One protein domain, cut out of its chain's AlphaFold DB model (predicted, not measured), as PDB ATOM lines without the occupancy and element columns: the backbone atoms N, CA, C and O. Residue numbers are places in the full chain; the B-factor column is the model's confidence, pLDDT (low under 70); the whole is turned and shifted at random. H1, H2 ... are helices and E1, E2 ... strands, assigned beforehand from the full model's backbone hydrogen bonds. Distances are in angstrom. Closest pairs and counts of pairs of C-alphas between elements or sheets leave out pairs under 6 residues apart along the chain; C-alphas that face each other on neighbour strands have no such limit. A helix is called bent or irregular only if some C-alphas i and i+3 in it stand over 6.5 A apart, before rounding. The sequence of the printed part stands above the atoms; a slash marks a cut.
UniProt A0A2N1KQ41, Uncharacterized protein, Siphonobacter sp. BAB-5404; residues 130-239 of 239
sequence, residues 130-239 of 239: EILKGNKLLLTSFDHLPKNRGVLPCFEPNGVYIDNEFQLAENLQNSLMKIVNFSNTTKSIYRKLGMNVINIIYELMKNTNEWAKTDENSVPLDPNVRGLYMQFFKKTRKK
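Overview. This is residues 130 to 239 of the 239 residues of an uncharacterized protein of Siphonobacter sp. BAB-5404 (UniProt A0A2N1KQ41). A narrow antiparallel ribbon of two strands, E1 and E2, has helices over one face: the arm H3b of the long bent helix H3 runs alongside E2, and H2 packs near the start of E1 with its residues 175 to 179. The short H1 sits by the end of E1. The printed part has 110 residues, with the order E1, H1, H2, H3, E2 and a mixed class of helices and strands. It is elongated, with spans of 54 by 30 by 27 A, and only just loose, close to compact, with a radius of gyration of the C-alphas of 15.9 A.

Arrangement. E1, residues 136 to 142, and E2, residues 225 to 231, are antiparallel neighbours at 178 degrees; N 139 and O 228 are within hydrogen-bond range at 2.9 A, N 228 and O 139 at 2.8 A. H3, residues 184 to 211, was assigned by its hydrogen bonds as one helix but is bent, with C-alphas 192 and 195 7.7 A apart; its arms H3a, residues 184 to 192, and H3b, residues 195 to 211, stand at a steep tilt of 58 degrees. The closest C-alphas of H3b and E2 are those of Thr 208 and Arg 226, 6.7 A apart. H2, residues 165 to 179, is irregular, with C-alphas 171 and 174 7.6 A apart. With residues 165 to 169 alone it touches residues 195 to 202 of H3b, closest at the C-alphas of Ala 169 and Ile 198, 6.0 A. H2 and H3a are close but not clearly touching, closest at the C-alphas of Met 177 and Lys 187, 7.3 A. H1, residues 147 to 150, touches no helix; its Gly 150 and Phe 142 of E1 have C-alphas 4.4 A apart. Each O i to N i+4 pair is within hydrogen-bond range in H3a and H3b, 9 of 11 in H2, and H1 is too short for one.

Along the chain. E1 begins at C-alpha 136 (170.526, 152.192, 156.449) and E2 ends at C-alpha 231 (171.706, 150.081, 160.144). H2 measures 19.3 A and H3b 23.7 A.

Size, cuts and confidence. The C-alphas farthest apart, of Asn 217 and Lys 239, are 55.7 A apart. The printed part has no cut. The links H1 to H2 and H3 to E2 are long. Residues 236 to 239 have pLDDT under 70.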
ATOM      1  N   GLU A 130     170.092 149.502 146.460       93.62
ATOM      2  CA  GLU A 130     170.550 150.834 146.853       93.62
ATOM      3  C   GLU A 130     170.082 151.242 148.256       93.62
ATOM      4  O   GLU A 130     169.021 150.851 148.737       93.62
ATOM      5  N   ILE A 131     170.879 152.094 148.911       90.25
ATOM      6  CA  ILE A 131     170.497 152.703 150.189       90.25
ATOM      7  C   ILE A 131     169.294 153.634 149.994       90.25
ATOM      8  O   ILE A 131     169.252 154.413 149.041       90.25
ATOM      9  N   LEU A 132     168.335 153.591 150.920       84.31
ATOM     10  CA  LEU A 132     167.173 154.486 150.878       84.31
ATOM     11  C   LEU A 132     167.539 155.877 151.394       84.31
ATOM     12  O   LEU A 132     167.378 156.874 150.687       84.31
ATOM     13  N   LYS A 133     168.066 155.939 152.622       81.62
ATOM     14  CA  LYS A 133     168.492 157.180 153.269       81.62
ATOM     15  C   LYS A 133     169.577 156.911 154.307       81.62
ATOM     16  O   LYS A 133     169.575 155.903 155.008       81.62
ATOM     17  N   GLY A 134     170.500 157.864 154.432       83.94
ATOM     18  CA  GLY A 134     171.507 157.870 155.488       83.94
ATOM     19  C   GLY A 134     172.407 156.637 155.452       83.94
ATOM     20  O   GLY A 134     173.164 156.432 154.510       83.94
ATOM     21  N   ASN A 135     172.360 155.856 156.525       86.81
ATOM     22  CA  ASN A 135     173.286 154.764 156.803       86.81
ATOM     23  C   ASN A 135     172.574 153.434 157.038       86.81
ATOM     24  O   ASN A 135     173.006 152.606 157.848       86.81
ATOM     25  N   LYS A 136     171.455 153.293 156.337       88.50
ATOM     26  CA  LYS A 136     170.526 152.192 156.449       88.50
ATOM     27  C   LYS A 136     170.338 151.546 155.088       88.50
ATOM     28  O   LYS A 136     170.289 152.228 154.061       88.50
ATOM     29  N   LEU A 137     170.234 150.228 155.095       91.81
ATOM     30  CA  LEU A 137     169.912 149.425 153.933       91.81
ATOM     31  C   LEU A 137     168.697 148.571 154.280       91.81
ATOM     32  O   LEU A 137     168.756 147.760 155.200       91.81
ATOM     33  N   LEU A 138     167.608 148.781 153.547       93.25
ATOM     34  CA  LEU A 138     166.419 147.943 153.597       93.25
ATOM     35  C   LEU A 138     166.360 147.152 152.293       93.25
ATOM     36  O   LEU A 138     166.334 147.749 151.222       93.25
ATOM     37  N   LEU A 139     166.333 145.828 152.394       94.81
ATOM     38  CA  LEU A 139     166.175 144.911 151.271       94.81
ATOM     39  C   LEU A 139     165.105 143.904 151.649       94.81
ATOM     40  O   LEU A 139     165.361 143.000 152.434       94.81
ATOM     41  N   THR A 140     163.904 144.076 151.115       94.06
ATOM     42  CA  THR A 140     162.772 143.215 151.442       94.06
ATOM     43  C   THR A 140     162.194 142.572 150.189       94.06
ATOM     44  O   THR A 140     161.830 143.272 149.246       94.06
ATOM     45  N   SER A 141     162.095 141.246 150.204       93.06
ATOM     46  CA  SER A 141     161.328 140.440 149.260       93.06
ATOM     47  C   SER A 141     159.901 140.232 149.783       93.06
ATOM     48  O   SER A 141     159.688 139.922 150.958       93.06
ATOM     49  N   PHE A 142     158.919 140.375 148.900       92.75
ATOM     50  CA  PHE A 142     157.493 140.194 149.157       92.75
ATOM     51  C   PHE A 142     156.963 139.060 148.273       92.75
ATOM     52  O   PHE A 142     156.656 139.277 147.101       92.75
ATOM     53  N   ASP A 143     156.827 137.858 148.833       87.62
ATOM     54  CA  ASP A 143     156.502 136.649 148.050       87.62
ATOM     55  C   ASP A 143     155.091 136.694 147.428       87.62
ATOM     56  O   ASP A 143     154.809 136.019 146.442       87.62
ATOM     57  N   HIS A 144     154.215 137.535 147.977       88.44
ATOM     58  CA  HIS A 144     152.848 137.759 147.506       88.44
ATOM     59  C   HIS A 144     152.744 138.793 146.369       88.44
ATOM     60  O   HIS A 144     151.656 139.035 145.839       88.44
ATOM     61  N   LEU A 145     153.850 139.452 146.005       89.94
ATOM     62  CA  LEU A 145     153.912 140.361 144.863       89.94
ATOM     63  C   LEU A 145     154.448 139.635 143.618       89.94
ATOM     64  O   LEU A 145     155.180 138.653 143.729       89.94
ATOM     65  N   PRO A 146     154.150 140.133 142.400       89.44
ATOM     66  CA  PRO A 146     154.739 139.593 141.177       89.44
ATOM     67  C   PRO A 146     156.270 139.564 141.246       89.44
ATOM     68  O   PRO A 146     156.876 140.516 141.737       89.44
ATOM     69  N   LYS A 147     156.909 138.518 140.699       87.62
ATOM     70  CA  LYS A 147     158.367 138.287 140.810       87.62
ATOM     71  C   LYS A 147     159.229 139.510 140.469       87.62
ATOM     72  O   LYS A 147     160.181 139.797 141.174       87.62
ATOM     73  N   ASN A 148     158.861 140.277 139.442       85.75
ATOM     74  CA  ASN A 148     159.585 141.486 139.017       85.75
ATOM     75  C   ASN A 148     159.489 142.681 139.991       85.75
ATOM     76  O   ASN A 148     160.096 143.720 139.741       85.75
ATOM     77  N   ARG A 149     158.685 142.570 141.052       86.69
ATOM     78  CA  ARG A 149     158.515 143.585 142.100       86.69
ATOM     79  C   ARG A 149     158.741 143.033 143.503       86.69
ATOM     80  O   ARG A 149     159.114 143.803 144.373       86.69
ATOM     81  N   GLY A 150     158.448 141.753 143.718       89.06
ATOM     82  CA  GLY A 150     158.510 141.090 145.016       89.06
ATOM     83  C   GLY A 150     159.810 140.345 145.286       89.06
ATOM     84  O   GLY A 150     160.102 140.080 146.441       89.06
ATOM     85  N   VAL A 151     160.603 140.011 144.264       92.25
ATOM     86  CA  VAL A 151     161.845 139.244 144.436       92.25
ATOM     87  C   VAL A 151     163.042 140.141 144.152       92.25
ATOM     88  O   VAL A 151     163.118 140.765 143.093       92.25
ATOM     89  N   LEU A 152     163.978 140.214 145.101       94.62
ATOM     90  CA  LEU A 152     165.166 141.051 144.969       94.62
ATOM     91  C   LEU A 152     166.302 140.320 144.233       94.62
ATOM     92  O   LEU A 152     166.783 139.297 144.729       94.62
ATOM     93  N   PRO A 153     166.814 140.868 143.111       93.88
ATOM     94  CA  PRO A 153     167.900 140.248 142.347       93.88
ATOM     95  C   PRO A 153     169.198 140.045 143.134       93.88
ATOM     96  O   PRO A 153     169.988 139.175 142.785       93.88
ATOM     97  N   CYS A 154     169.429 140.831 144.191       94.44
ATOM     98  CA  CYS A 154     170.626 140.700 145.019       94.44
ATOM     99  C   CYS A 154     170.660 139.413 145.858       94.44
ATOM    100  O   CYS A 154     171.754 139.001 146.229       94.44
ATOM    101  N   PHE A 155     169.506 138.792 146.130       95.19
ATOM    102  CA  PHE A 155     169.391 137.511 146.839       95.19
ATOM    103  C   PHE A 155     168.960 136.367 145.920       95.19
ATOM    104  O   PHE A 155     169.365 135.228 146.128       95.19
ATOM    105  N   GLU A 156     168.115 136.665 144.932       93.62
ATOM    106  CA  GLU A 156     167.478 135.672 144.070       93.62
ATOM    107  C   GLU A 156     167.581 136.090 142.583       93.62
ATOM    108  O   GLU A 156     166.567 136.428 141.954       93.62
ATOM    109  N   PRO A 157     168.790 136.129 141.983       90.25
ATOM    110  CA  PRO A 157     168.958 136.456 140.572       90.25
ATOM    111  C   PRO A 157     168.177 135.452 139.717       90.25
ATOM    112  O   PRO A 157     168.265 134.239 139.894       90.25
ATOM    113  N   ASN A 158     167.361 135.963 138.792       85.81
ATOM    114  CA  ASN A 158     166.437 135.158 137.980       85.81
ATOM    115  C   ASN A 158     165.419 134.328 138.796       85.81
ATOM    116  O   ASN A 158     164.829 133.383 138.273       85.81
ATOM    117  N   GLY A 159     165.167 134.694 140.057       84.19
ATOM    118  CA  GLY A 159     164.207 134.015 140.930       84.19
ATOM    119  C   GLY A 159     164.712 132.706 141.537       84.19
ATOM    120  O   GLY A 159     163.891 131.894 141.959       84.19
ATOM    121  N   VAL A 160     166.030 132.490 141.555       88.88
ATOM    122  CA  VAL A 160     166.685 131.373 142.246       88.88
ATOM    123  C   VAL A 160     167.635 131.953 143.280       88.88
ATOM    124  O   VAL A 160     168.405 132.851 142.955       88.88
ATOM    125  N   TYR A 161     167.568 131.456 144.516       92.69
ATOM    126  CA  TYR A 161     168.446 131.913 145.592       92.69
ATOM    127  C   TYR A 161     169.916 131.665 145.250       92.69
ATOM    128  O   TYR A 161     170.261 130.610 144.716       92.69
ATOM    129  N   ILE A 162     170.766 132.643 145.559       93.38
ATOM    130  CA  ILE A 162     172.210 132.557 145.332       93.38
ATOM    131  C   ILE A 162     172.789 131.371 146.104       93.38
ATOM    132  O   ILE A 162     172.547 131.210 147.297       93.38
ATOM    133  N   ASP A 163     173.596 130.557 145.430       89.81
ATOM    134  CA  ASP A 163     174.158 129.335 146.000       89.81
ATOM    135  C   ASP A 163     175.472 129.553 146.762       89.81
ATOM    136  O   ASP A 163     175.841 128.694 147.560       89.81
ATOM    137  N   ASN A 164     176.143 130.699 146.598       91.44
ATOM    138  CA  ASN A 164     177.417 130.995 147.257       91.44
ATOM    139  C   ASN A 164     177.561 132.446 147.747       91.44
ATOM    140  O   ASN A 164     177.026 133.404 147.190       91.44
ATOM    141  N   GLU A 165     178.369 132.618 148.782       94.31
ATOM    142  CA  GLU A 165     178.569 133.881 149.482       94.31
ATOM    143  C   GLU A 165     179.321 134.917 148.635       94.31
ATOM    144  O   GLU A 165     179.126 136.117 148.825       94.31
ATOM    145  N   PHE A 166     180.157 134.495 147.680       95.00
ATOM    146  CA  PHE A 166     180.917 135.414 146.824       95.00
ATOM    147  C   PHE A 166     180.011 136.199 145.875       95.00
ATOM    148  O   PHE A 166     180.150 137.416 145.775       95.00
ATOM    149  N   GLN A 167     179.037 135.543 145.243       94.38
ATOM    150  CA  GLN A 167     178.040 136.228 144.415       94.38
ATOM    151  C   GLN A 167     177.200 137.210 145.242       94.38
ATOM    152  O   GLN A 167     176.938 138.335 144.812       94.38
ATOM    153  N   LEU A 168     176.815 136.823 146.465       95.62
ATOM    154  CA  LEU A 168     176.120 137.739 147.369       95.62
ATOM    155  C   LEU A 168     177.006 138.938 147.741       95.62
ATOM    156  O   LEU A 168     176.523 140.073 147.798       95.62
ATOM    157  N   ALA A 169     178.304 138.703 147.963       95.31
ATOM    158  CA  ALA A 169     179.272 139.758 148.220       95.31
ATOM    159  C   ALA A 169     179.319 140.756 147.063       95.31
ATOM    160  O   ALA A 169     179.206 141.952 147.314       95.31
ATOM    161  N   GLU A 170     179.426 140.288 145.817       94.38
ATOM    162  CA  GLU A 170     179.428 141.143 144.623       94.38
ATOM    163  C   GLU A 170     178.152 141.989 144.529       94.38
ATOM    164  O   GLU A 170     178.222 143.208 144.345       94.38
ATOM    165  N   ASN A 171     176.990 141.373 144.759       94.38
ATOM    166  CA  ASN A 171     175.696 142.050 144.695       94.38
ATOM    167  C   ASN A 171     175.513 143.132 145.768       94.38
ATOM    168  O   ASN A 171     174.866 144.151 145.520       94.38
ATOM    169  N   LEU A 172     176.063 142.931 146.971       95.00
ATOM    170  CA  LEU A 172     175.861 143.835 148.108       95.00
ATOM    171  C   LEU A 172     177.042 144.771 148.385       95.00
ATOM    172  O   LEU A 172     176.887 145.723 149.157       95.00
ATOM    173  N   GLN A 173     178.210 144.552 147.771       91.81
ATOM    174  CA  GLN A 173     179.453 145.257 148.100       91.81
ATOM    175  C   GLN A 173     179.288 146.776 148.072       91.81
ATOM    176  O   GLN A 173     179.686 147.465 149.015       91.81
ATOM    177  N   ASN A 174     178.693 147.303 147.002       91.62
ATOM    178  CA  ASN A 174     178.515 148.741 146.818       91.62
ATOM    179  C   ASN A 174     177.628 149.343 147.910       91.62
ATOM    180  O   ASN A 174     177.930 150.405 148.459       91.62
ATOM    181  N   SER A 175     176.548 148.656 148.251       93.44
ATOM    182  CA  SER A 175     175.543 149.111 149.208       93.44
ATOM    183  C   SER A 175     176.063 149.043 150.634       93.44
ATOM    184  O   SER A 175     175.958 150.017 151.381       93.44
ATOM    185  N   LEU A 176     176.736 147.944 150.972       92.75
ATOM    186  CA  LEU A 176     177.414 147.775 152.248       92.75
ATOM    187  C   LEU A 176     178.544 148.795 152.429       92.75
ATOM    188  O   LEU A 176     178.662 149.416 153.483       92.75
ATOM    189  N   MET A 177     179.334 149.055 151.382       91.00
ATOM    190  CA  MET A 177     180.377 150.081 151.426       91.00
ATOM    191  C   MET A 177     179.787 151.480 151.645       91.00
ATOM    192  O   MET A 177     180.346 152.266 152.413       91.00
ATOM    193  N   LYS A 178     178.651 151.794 151.007       90.88
ATOM    194  CA  LYS A 178     177.940 153.069 151.191       90.88
ATOM    195  C   LYS A 178     177.460 153.245 152.633       90.88
ATOM    196  O   LYS A 178     177.698 154.313 153.197       90.88
ATOM    197  N   ILE A 179     176.868 152.220 153.258       89.94
ATOM    198  CA  ILE A 179     176.392 152.338 154.649       89.94
ATOM    199  C   ILE A 179     177.522 152.450 155.675       89.94
ATOM    200  O   ILE A 179     177.256 152.935 156.765       89.94
ATOM    201  N   VAL A 180     178.765 152.056 155.366       88.62
ATOM    202  CA  VAL A 180     179.924 152.188 156.281       88.62
ATOM    203  C   VAL A 180     180.844 153.379 155.957       88.62
ATOM    204  O   VAL A 180     181.889 153.561 156.592       88.62
ATOM    205  N   ASN A 181     180.479 154.217 154.981       85.12
ATOM    206  CA  ASN A 181     181.301 155.300 154.425       85.12
ATOM    207  C   ASN A 181     181.388 156.559 155.326       85.12
ATOM    208  O   ASN A 181     181.190 157.677 154.860       85.12
ATOM    209  N   PHE A 182     181.696 156.411 156.621       80.25
ATOM    210  CA  PHE A 182     181.826 157.552 157.553       80.25
ATOM    211  C   PHE A 182     183.258 157.972 157.836       80.25
ATOM    212  O   PHE A 182     183.516 159.129 158.158       80.25
ATOM    213  N   SER A 183     184.190 157.022 157.798       85.06
ATOM    214  CA  SER A 183     185.600 157.280 158.068       85.06
ATOM    215  C   SER A 183     186.479 156.248 157.375       85.06
ATOM    216  O   SER A 183     186.049 155.121 157.107       85.06
ATOM    217  N   ASN A 184     187.737 156.610 157.126       87.81
ATOM    218  CA  ASN A 184     188.726 155.673 156.592       87.81
ATOM    219  C   ASN A 184     188.947 154.480 157.535       87.81
ATOM    220  O   ASN A 184     189.135 153.361 157.066       87.81
ATOM    221  N   THR A 185     188.836 154.693 158.849       89.25
ATOM    222  CA  THR A 185     188.906 153.628 159.857       89.25
ATOM    223  C   THR A 185     187.758 152.634 159.702       89.25
ATOM    224  O   THR A 185     188.005 151.437 159.607       89.25
ATOM    225  N   THR A 186     186.511 153.108 159.603       87.94
ATOM    226  CA  THR A 186     185.334 152.238 159.427       87.94
ATOM    227  C   THR A 186     185.432 151.439 158.129       87.94
ATOM    228  O   THR A 186     185.221 150.229 158.143       87.94
ATOM    229  N   LYS A 187     185.843 152.078 157.025       89.62
ATOM    230  CA  LYS A 187     186.101 151.383 155.754       89.62
ATOM    231  C   LYS A 187     187.189 150.323 155.880       89.62
ATOM    232  O   LYS A 187     187.045 149.238 155.334       89.62
ATOM    233  N   SER A 188     188.284 150.635 156.574       91.38
ATOM    234  CA  SER A 188     189.387 149.694 156.789       91.38
ATOM    235  C   SER A 188     188.937 148.478 157.601       91.38
ATOM    236  O   SER A 188     189.253 147.354 157.224       91.38
ATOM    237  N   ILE A 189     188.143 148.686 158.657       90.56
ATOM    238  CA  ILE A 189     187.545 147.600 159.446       90.56
ATOM    239  C   ILE A 189     186.610 146.761 158.572       90.56
ATOM    240  O   ILE A 189     186.755 145.543 158.527       90.56
ATOM    241  N   TYR A 190     185.703 147.397 157.825       91.31
ATOM    242  CA  TYR A 190     184.793 146.681 156.935       91.31
ATOM    243  C   TYR A 190     185.540 145.890 155.855       91.31
ATOM    244  O   TYR A 190     185.168 144.768 155.566       91.31
ATOM    245  N   ARG A 191     186.649 146.392 155.300       91.56
ATOM    246  CA  ARG A 191     187.470 145.612 154.353       91.56
ATOM    247  C   ARG A 191     188.050 144.331 154.961       91.56
ATOM    248  O   ARG A 191     188.285 143.387 154.222       91.56
ATOM    249  N   LYS A 192     188.282 144.297 156.278       93.75
ATOM    250  CA  LYS A 192     188.777 143.109 156.993       93.75
ATOM    251  C   LYS A 192     187.657 142.144 157.385       93.75
ATOM    252  O   LYS A 192     187.888 140.947 157.406       93.75
ATOM    253  N   LEU A 193     186.476 142.673 157.716       94.06
ATOM    254  CA  LEU A 193     185.345 141.902 158.255       94.06
ATOM    255  C   LEU A 193     184.198 141.695 157.257       94.06
ATOM    256  O   LEU A 193     183.211 141.045 157.579       94.06
ATOM    257  N   GLY A 194     184.287 142.274 156.062       93.19
ATOM    258  CA  GLY A 194     183.172 142.366 155.122       93.19
ATOM    259  C   GLY A 194     182.665 140.998 154.696       93.19
ATOM    260  O   GLY A 194     181.459 140.787 154.672       93.19
ATOM    261  N   MET A 195     183.573 140.046 154.468       95.19
ATOM    262  CA  MET A 195     183.177 138.679 154.134       95.19
ATOM    263  C   MET A 195     182.460 137.987 155.299       95.19
ATOM    264  O   MET A 195     181.470 137.306 155.077       95.19
ATOM    265  N   ASN A 196     182.869 138.222 156.552       96.06
ATOM    266  CA  ASN A 196     182.139 137.701 157.713       96.06
ATOM    267  C   ASN A 196     180.712 138.260 157.779       96.06
ATOM    268  O   ASN A 196     179.782 137.519 158.079       96.06
ATOM    269  N   VAL A 197     180.531 139.551 157.476       94.25
ATOM    270  CA  VAL A 197     179.198 140.170 157.397       94.25
ATOM    271  C   VAL A 197     178.373 139.535 156.277       94.25
ATOM    272  O   VAL A 197     177.213 139.206 156.505       94.25
ATOM    273  N   ILE A 198     178.963 139.313 155.099       96.38
ATOM    274  CA  ILE A 198     178.288 138.630 153.988       96.38
ATOM    275  C   ILE A 198     177.883 137.207 154.366       96.38
ATOM    276  O   ILE A 198     176.739 136.849 154.125       96.38
ATOM    277  N   ASN A 199     178.760 136.427 155.000       96.12
ATOM    278  CA  ASN A 199     178.442 135.060 155.416       96.12
ATOM    279  C   ASN A 199     177.261 135.036 156.397       96.12
ATOM    280  O   ASN A 199     176.363 134.216 156.259       96.12
ATOM    281  N   ILE A 200     177.212 135.978 157.348       95.12
ATOM    282  CA  ILE A 200     176.065 136.112 158.261       95.12
ATOM    283  C   ILE A 200     174.783 136.415 157.477       95.12
ATOM    284  O   ILE A 200     173.754 135.789 157.722       95.12
ATOM    285  N   ILE A 201     174.830 137.360 156.534       95.62
ATOM    286  CA  ILE A 201     173.667 137.705 155.705       95.62
ATOM    287  C   ILE A 201     173.229 136.497 154.874       95.62
ATOM    288  O   ILE A 201     172.038 136.203 154.833       95.62
ATOM    289  N   TYR A 202     174.172 135.804 154.234       96.19
ATOM    290  CA  TYR A 202     173.912 134.630 153.409       96.19
ATOM    291  C   TYR A 202     173.195 133.545 154.209       96.19
ATOM    292  O   TYR A 202     172.138 133.095 153.782       96.19
ATOM    293  N   GLU A 203     173.709 133.179 155.384       94.88
ATOM    294  CA  GLU A 203     173.106 132.133 156.215       94.88
ATOM    295  C   GLU A 203     171.705 132.525 156.706       94.88
ATOM    296  O   GLU A 203     170.765 131.737 156.615       94.88
ATOM    297  N   LEU A 204     171.514 133.768 157.163       93.69
ATOM    298  CA  LEU A 204     170.197 134.239 157.607       93.69
ATOM    299  C   LEU A 204     169.176 134.272 156.458       93.69
ATOM    300  O   LEU A 204     168.034 133.829 156.613       93.69
ATOM    301  N   MET A 205     169.575 134.773 155.289       94.31
ATOM    302  CA  MET A 205     168.700 134.843 154.119       94.31
ATOM    303  C   MET A 205     168.423 133.457 153.528       94.31
ATOM    304  O   MET A 205     167.292 133.189 153.124       94.31
ATOM    305  N   LYS A 206     169.402 132.549 153.550       93.75
ATOM    306  CA  LYS A 206     169.238 131.161 153.111       93.75
ATOM    307  C   LYS A 206     168.247 130.434 154.005       93.75
ATOM    308  O   LYS A 206     167.276 129.880 153.501       93.75
ATOM    309  N   ASN A 207     168.415 130.550 155.322       91.25
ATOM    310  CA  ASN A 207     167.510 129.940 156.290       91.25
ATOM    311  C   ASN A 207     166.069 130.437 156.117       91.25
ATOM    312  O   ASN A 207     165.135 129.638 156.117       91.25
ATOM    313  N   THR A 208     165.864 131.740 155.905       90.31
ATOM    314  CA  THR A 208     164.510 132.265 155.649       90.31
ATOM    315  C   THR A 208     163.968 131.864 154.274       90.31
ATOM    316  O   THR A 208     162.763 131.690 154.112       90.31
ATOM    317  N   ASN A 209     164.827 131.679 153.271       89.88
ATOM    318  CA  ASN A 209     164.424 131.198 151.953       89.88
ATOM    319  C   ASN A 209     164.041 129.713 151.925       89.88
ATOM    320  O   ASN A 209     163.127 129.349 151.183       89.88
ATOM    321  N   GLU A 210     164.732 128.878 152.692       88.88
ATOM    322  CA  GLU A 210     164.492 127.436 152.753       88.88
ATOM    323  C   GLU A 210     163.349 127.091 153.712       88.88
ATOM    324  O   GLU A 210     162.474 126.309 153.352       88.88
ATOM    325  N   TRP A 211     163.312 127.718 154.893       87.06
ATOM    326  CA  TRP A 211     162.454 127.270 155.995       87.06
ATOM    327  C   TRP A 211     161.288 128.210 156.316       87.06
ATOM    328  O   TRP A 211     160.252 127.754 156.780       87.06
ATOM    329  N   ALA A 212     161.388 129.515 156.037       85.19
ATOM    330  CA  ALA A 212     160.374 130.495 156.458       85.19
ATOM    331  C   ALA A 212     159.271 130.751 155.408       85.19
ATOM    332  O   ALA A 212     158.759 131.867 155.295       85.19
ATOM    333  N   LYS A 213     158.927 129.738 154.602       85.81
ATOM    334  CA  LYS A 213     157.873 129.821 153.565       85.81
ATOM    335  C   LYS A 213     156.593 129.081 153.942       85.81
ATOM    336  O   LYS A 213     155.538 129.390 153.393       85.81
ATOM    337  N   THR A 214     156.678 128.133 154.865       88.06
ATOM    338  CA  THR A 214     155.553 127.329 155.342       88.06
ATOM    339  C   THR A 214     155.540 127.285 156.865       88.06
ATOM    340  O   THR A 214     156.563 127.544 157.496       88.06
ATOM    341  N   ASP A 215     154.390 126.968 157.446       87.69
ATOM    342  CA  ASP A 215     154.286 126.616 158.863       87.69
ATOM    343  C   ASP A 215     154.770 125.173 159.135       87.69
ATOM    344  O   ASP A 215     155.237 124.466 158.231       87.69
ATOM    345  N   GLU A 216     154.657 124.724 160.386       87.75
ATOM    346  CA  GLU A 216     155.022 123.373 160.827       87.75
ATOM    347  C   GLU A 216     154.203 122.255 160.160       87.75
ATOM    348  O   GLU A 216     154.632 121.101 160.138       87.75
ATOM    349  N   ASN A 217     153.058 122.596 159.565       90.44
ATOM    350  CA  ASN A 217     152.167 121.686 158.850       90.44
ATOM    351  C   ASN A 217     152.346 121.778 157.323       90.44
ATOM    352  O   ASN A 217     151.530 121.246 156.569       90.44
ATOM    353  N   SER A 218     153.420 122.425 156.849       86.75
ATOM    354  CA  SER A 218     153.700 122.672 155.426       86.75
ATOM    355  C   SER A 218     152.657 123.551 154.717       86.75
ATOM    356  O   SER A 218     152.585 123.559 153.484       86.75
ATOM    357  N   VAL A 219     151.857 124.319 155.461       89.12
ATOM    358  CA  VAL A 219     150.917 125.287 154.888       89.12
ATOM    359  C   VAL A 219     151.688 126.546 154.489       89.12
ATOM    360  O   VAL A 219     152.416 127.102 155.314       89.12
ATOM    361  N   PRO A 220     151.552 127.036 153.242       87.44
ATOM    362  CA  PRO A 220     152.220 128.257 152.810       87.44
ATOM    363  C   PRO A 220     151.849 129.471 153.664       87.44
ATOM    364  O   PRO A 220     150.672 129.782 153.867       87.44
ATOM    365  N   LEU A 221     152.865 130.208 154.102       86.12
ATOM    366  CA  LEU A 221     152.700 131.468 154.813       86.12
ATOM    367  C   LEU A 221     152.420 132.594 153.809       86.12
ATOM    368  O   LEU A 221     153.344 133.245 153.341       86.12
ATOM    369  N   ASP A 222     151.154 132.855 153.480       84.69
ATOM    370  CA  ASP A 222     150.774 133.915 152.535       84.69
ATOM    371  C   ASP A 222     149.928 135.025 153.199       84.69
ATOM    372  O   ASP A 222     148.913 134.723 153.843       84.69
ATOM    373  N   PRO A 223     150.296 136.318 153.055       87.94
ATOM    374  CA  PRO A 223     151.512 136.830 152.465       87.94
ATOM    375  C   PRO A 223     152.714 136.560 153.357       87.94
ATOM    376  O   PRO A 223     152.633 136.527 154.597       87.94
ATOM    377  N   ASN A 224     153.847 136.435 152.676       88.31
ATOM    378  CA  ASN A 224     155.159 136.361 153.282       88.31
ATOM    379  C   ASN A 224     155.982 137.605 152.975       88.31
ATOM    380  O   ASN A 224     155.802 138.261 151.940       88.31
ATOM    381  N   VAL A 225     156.928 137.869 153.867       91.56
ATOM    382  CA  VAL A 225     157.956 138.881 153.693       91.56
ATOM    383  C   VAL A 225     159.265 138.358 154.270       91.56
ATOM    384  O   VAL A 225     159.298 137.816 155.370       91.56
ATOM    385  N   ARG A 226     160.344 138.493 153.503       91.12
ATOM    386  CA  ARG A 226     161.690 138.042 153.871       91.12
ATOM    387  C   ARG A 226     162.657 139.152 153.523       91.12
ATOM    388  O   ARG A 226     162.513 139.773 152.475       91.12
ATOM    389  N   GLY A 227     163.635 139.434 154.365       90.94
ATOM    390  CA  GLY A 227     164.514 140.547 154.058       90.94
ATOM    391  C   GLY A 227     165.554 140.854 155.107       90.94
ATOM    392  O   GLY A 227     165.653 140.217 156.152       90.94
ATOM    393  N   LEU A 228     166.313 141.889 154.786       91.69
ATOM    394  CA  LEU A 228     167.437 142.389 155.535       91.69
ATOM    395  C   LEU A 228     167.216 143.874 155.814       91.69
ATOM    396  O   LEU A 228     167.111 144.688 154.895       91.69
ATOM    397  N   TYR A 229     167.204 144.226 157.096       91.00
ATOM    398  CA  TYR A 229     167.372 145.600 157.543       91.00
ATOM    399  C   TYR A 229     168.734 145.736 158.211       91.00
ATOM    400  O   TYR A 229     169.017 145.076 159.208       91.00
ATOM    401  N   MET A 230     169.588 146.590 157.661       89.19
ATOM    402  CA  MET A 230     170.879 146.918 158.250       89.19
ATOM    403  C   MET A 230     170.951 148.397 158.546       89.19
ATOM    404  O   MET A 230     170.673 149.229 157.687       89.19
ATOM    405  N   GLN A 231     171.431 148.719 159.738       87.19
ATOM    406  CA  GLN A 231     171.706 150.081 160.144       87.19
ATOM    407  C   GLN A 231     173.078 150.150 160.794       87.19
ATOM    408  O   GLN A 231     173.388 149.414 161.730       87.19
ATOM    409  N   PHE A 232     173.900 151.087 160.332       85.44
ATOM    410  CA  PHE A 232     175.138 151.397 161.028       85.44
ATOM    411  C   PHE A 232     174.847 152.355 162.192       85.44
ATOM    412  O   PHE A 232     174.344 153.456 161.992       85.44
ATOM    413  N   PHE A 233     175.179 152.000 163.431       81.12
ATOM    414  CA  PHE A 233     174.967 152.907 164.563       81.12
ATOM    415  C   PHE A 233     176.214 153.748 164.829       81.12
ATOM    416  O   PHE A 233     177.270 153.247 165.215       81.12
ATOM    417  N   LYS A 234     176.090 155.067 164.661       75.31
ATOM    418  CA  LYS A 234     177.136 156.009 165.067       75.31
ATOM    419  C   LYS A 234     176.908 156.412 166.519       75.31
ATOM    420  O   LYS A 234     175.932 157.092 166.829       75.31
ATOM    421  N   LYS A 235     177.850 156.079 167.404       72.75
ATOM    422  CA  LYS A 235     177.848 156.622 168.767       72.75
ATOM    423  C   LYS A 235     178.054 158.138 168.696       72.75
ATOM    424  O   LYS A 235     179.075 158.610 168.188       72.75
ATOM    425  N   THR A 236     177.085 158.910 169.180       67.38
ATOM    426  CA  THR A 236     177.249 160.356 169.345       67.38
ATOM    427  C   THR A 236     178.330 160.572 170.403       67.38
ATOM    428  O   THR A 236     178.195 160.089 171.528       67.38
ATOM    429  N   ARG A 237     179.440 161.234 170.052       64.38
ATOM    430  CA  ARG A 237     180.430 161.637 171.061       64.38
ATOM    431  C   ARG A 237     179.741 162.651 171.975       64.38
ATOM    432  O   ARG A 237     179.265 163.667 171.471       64.38
ATOM    433  N   LYS A 238     179.655 162.362 173.279       58.97
ATOM    434  CA  LYS A 238     179.347 163.403 174.267       58.97
ATOM    435  C   LYS A 238     180.462 164.447 174.142       58.97
ATOM    436  O   LYS A 238     181.630 164.057 174.138       58.97
ATOM    437  N   LYS A 239     180.086 165.699 173.886       44.16
ATOM    438  CA  LYS A 239     181.014 166.825 174.013       44.16
ATOM    439  C   LYS A 239     181.334 167.027 175.484       44.16
ATOM    440  O   LYS A 239     180.410 166.786 176.295       44.16
TER     441      LYS A 239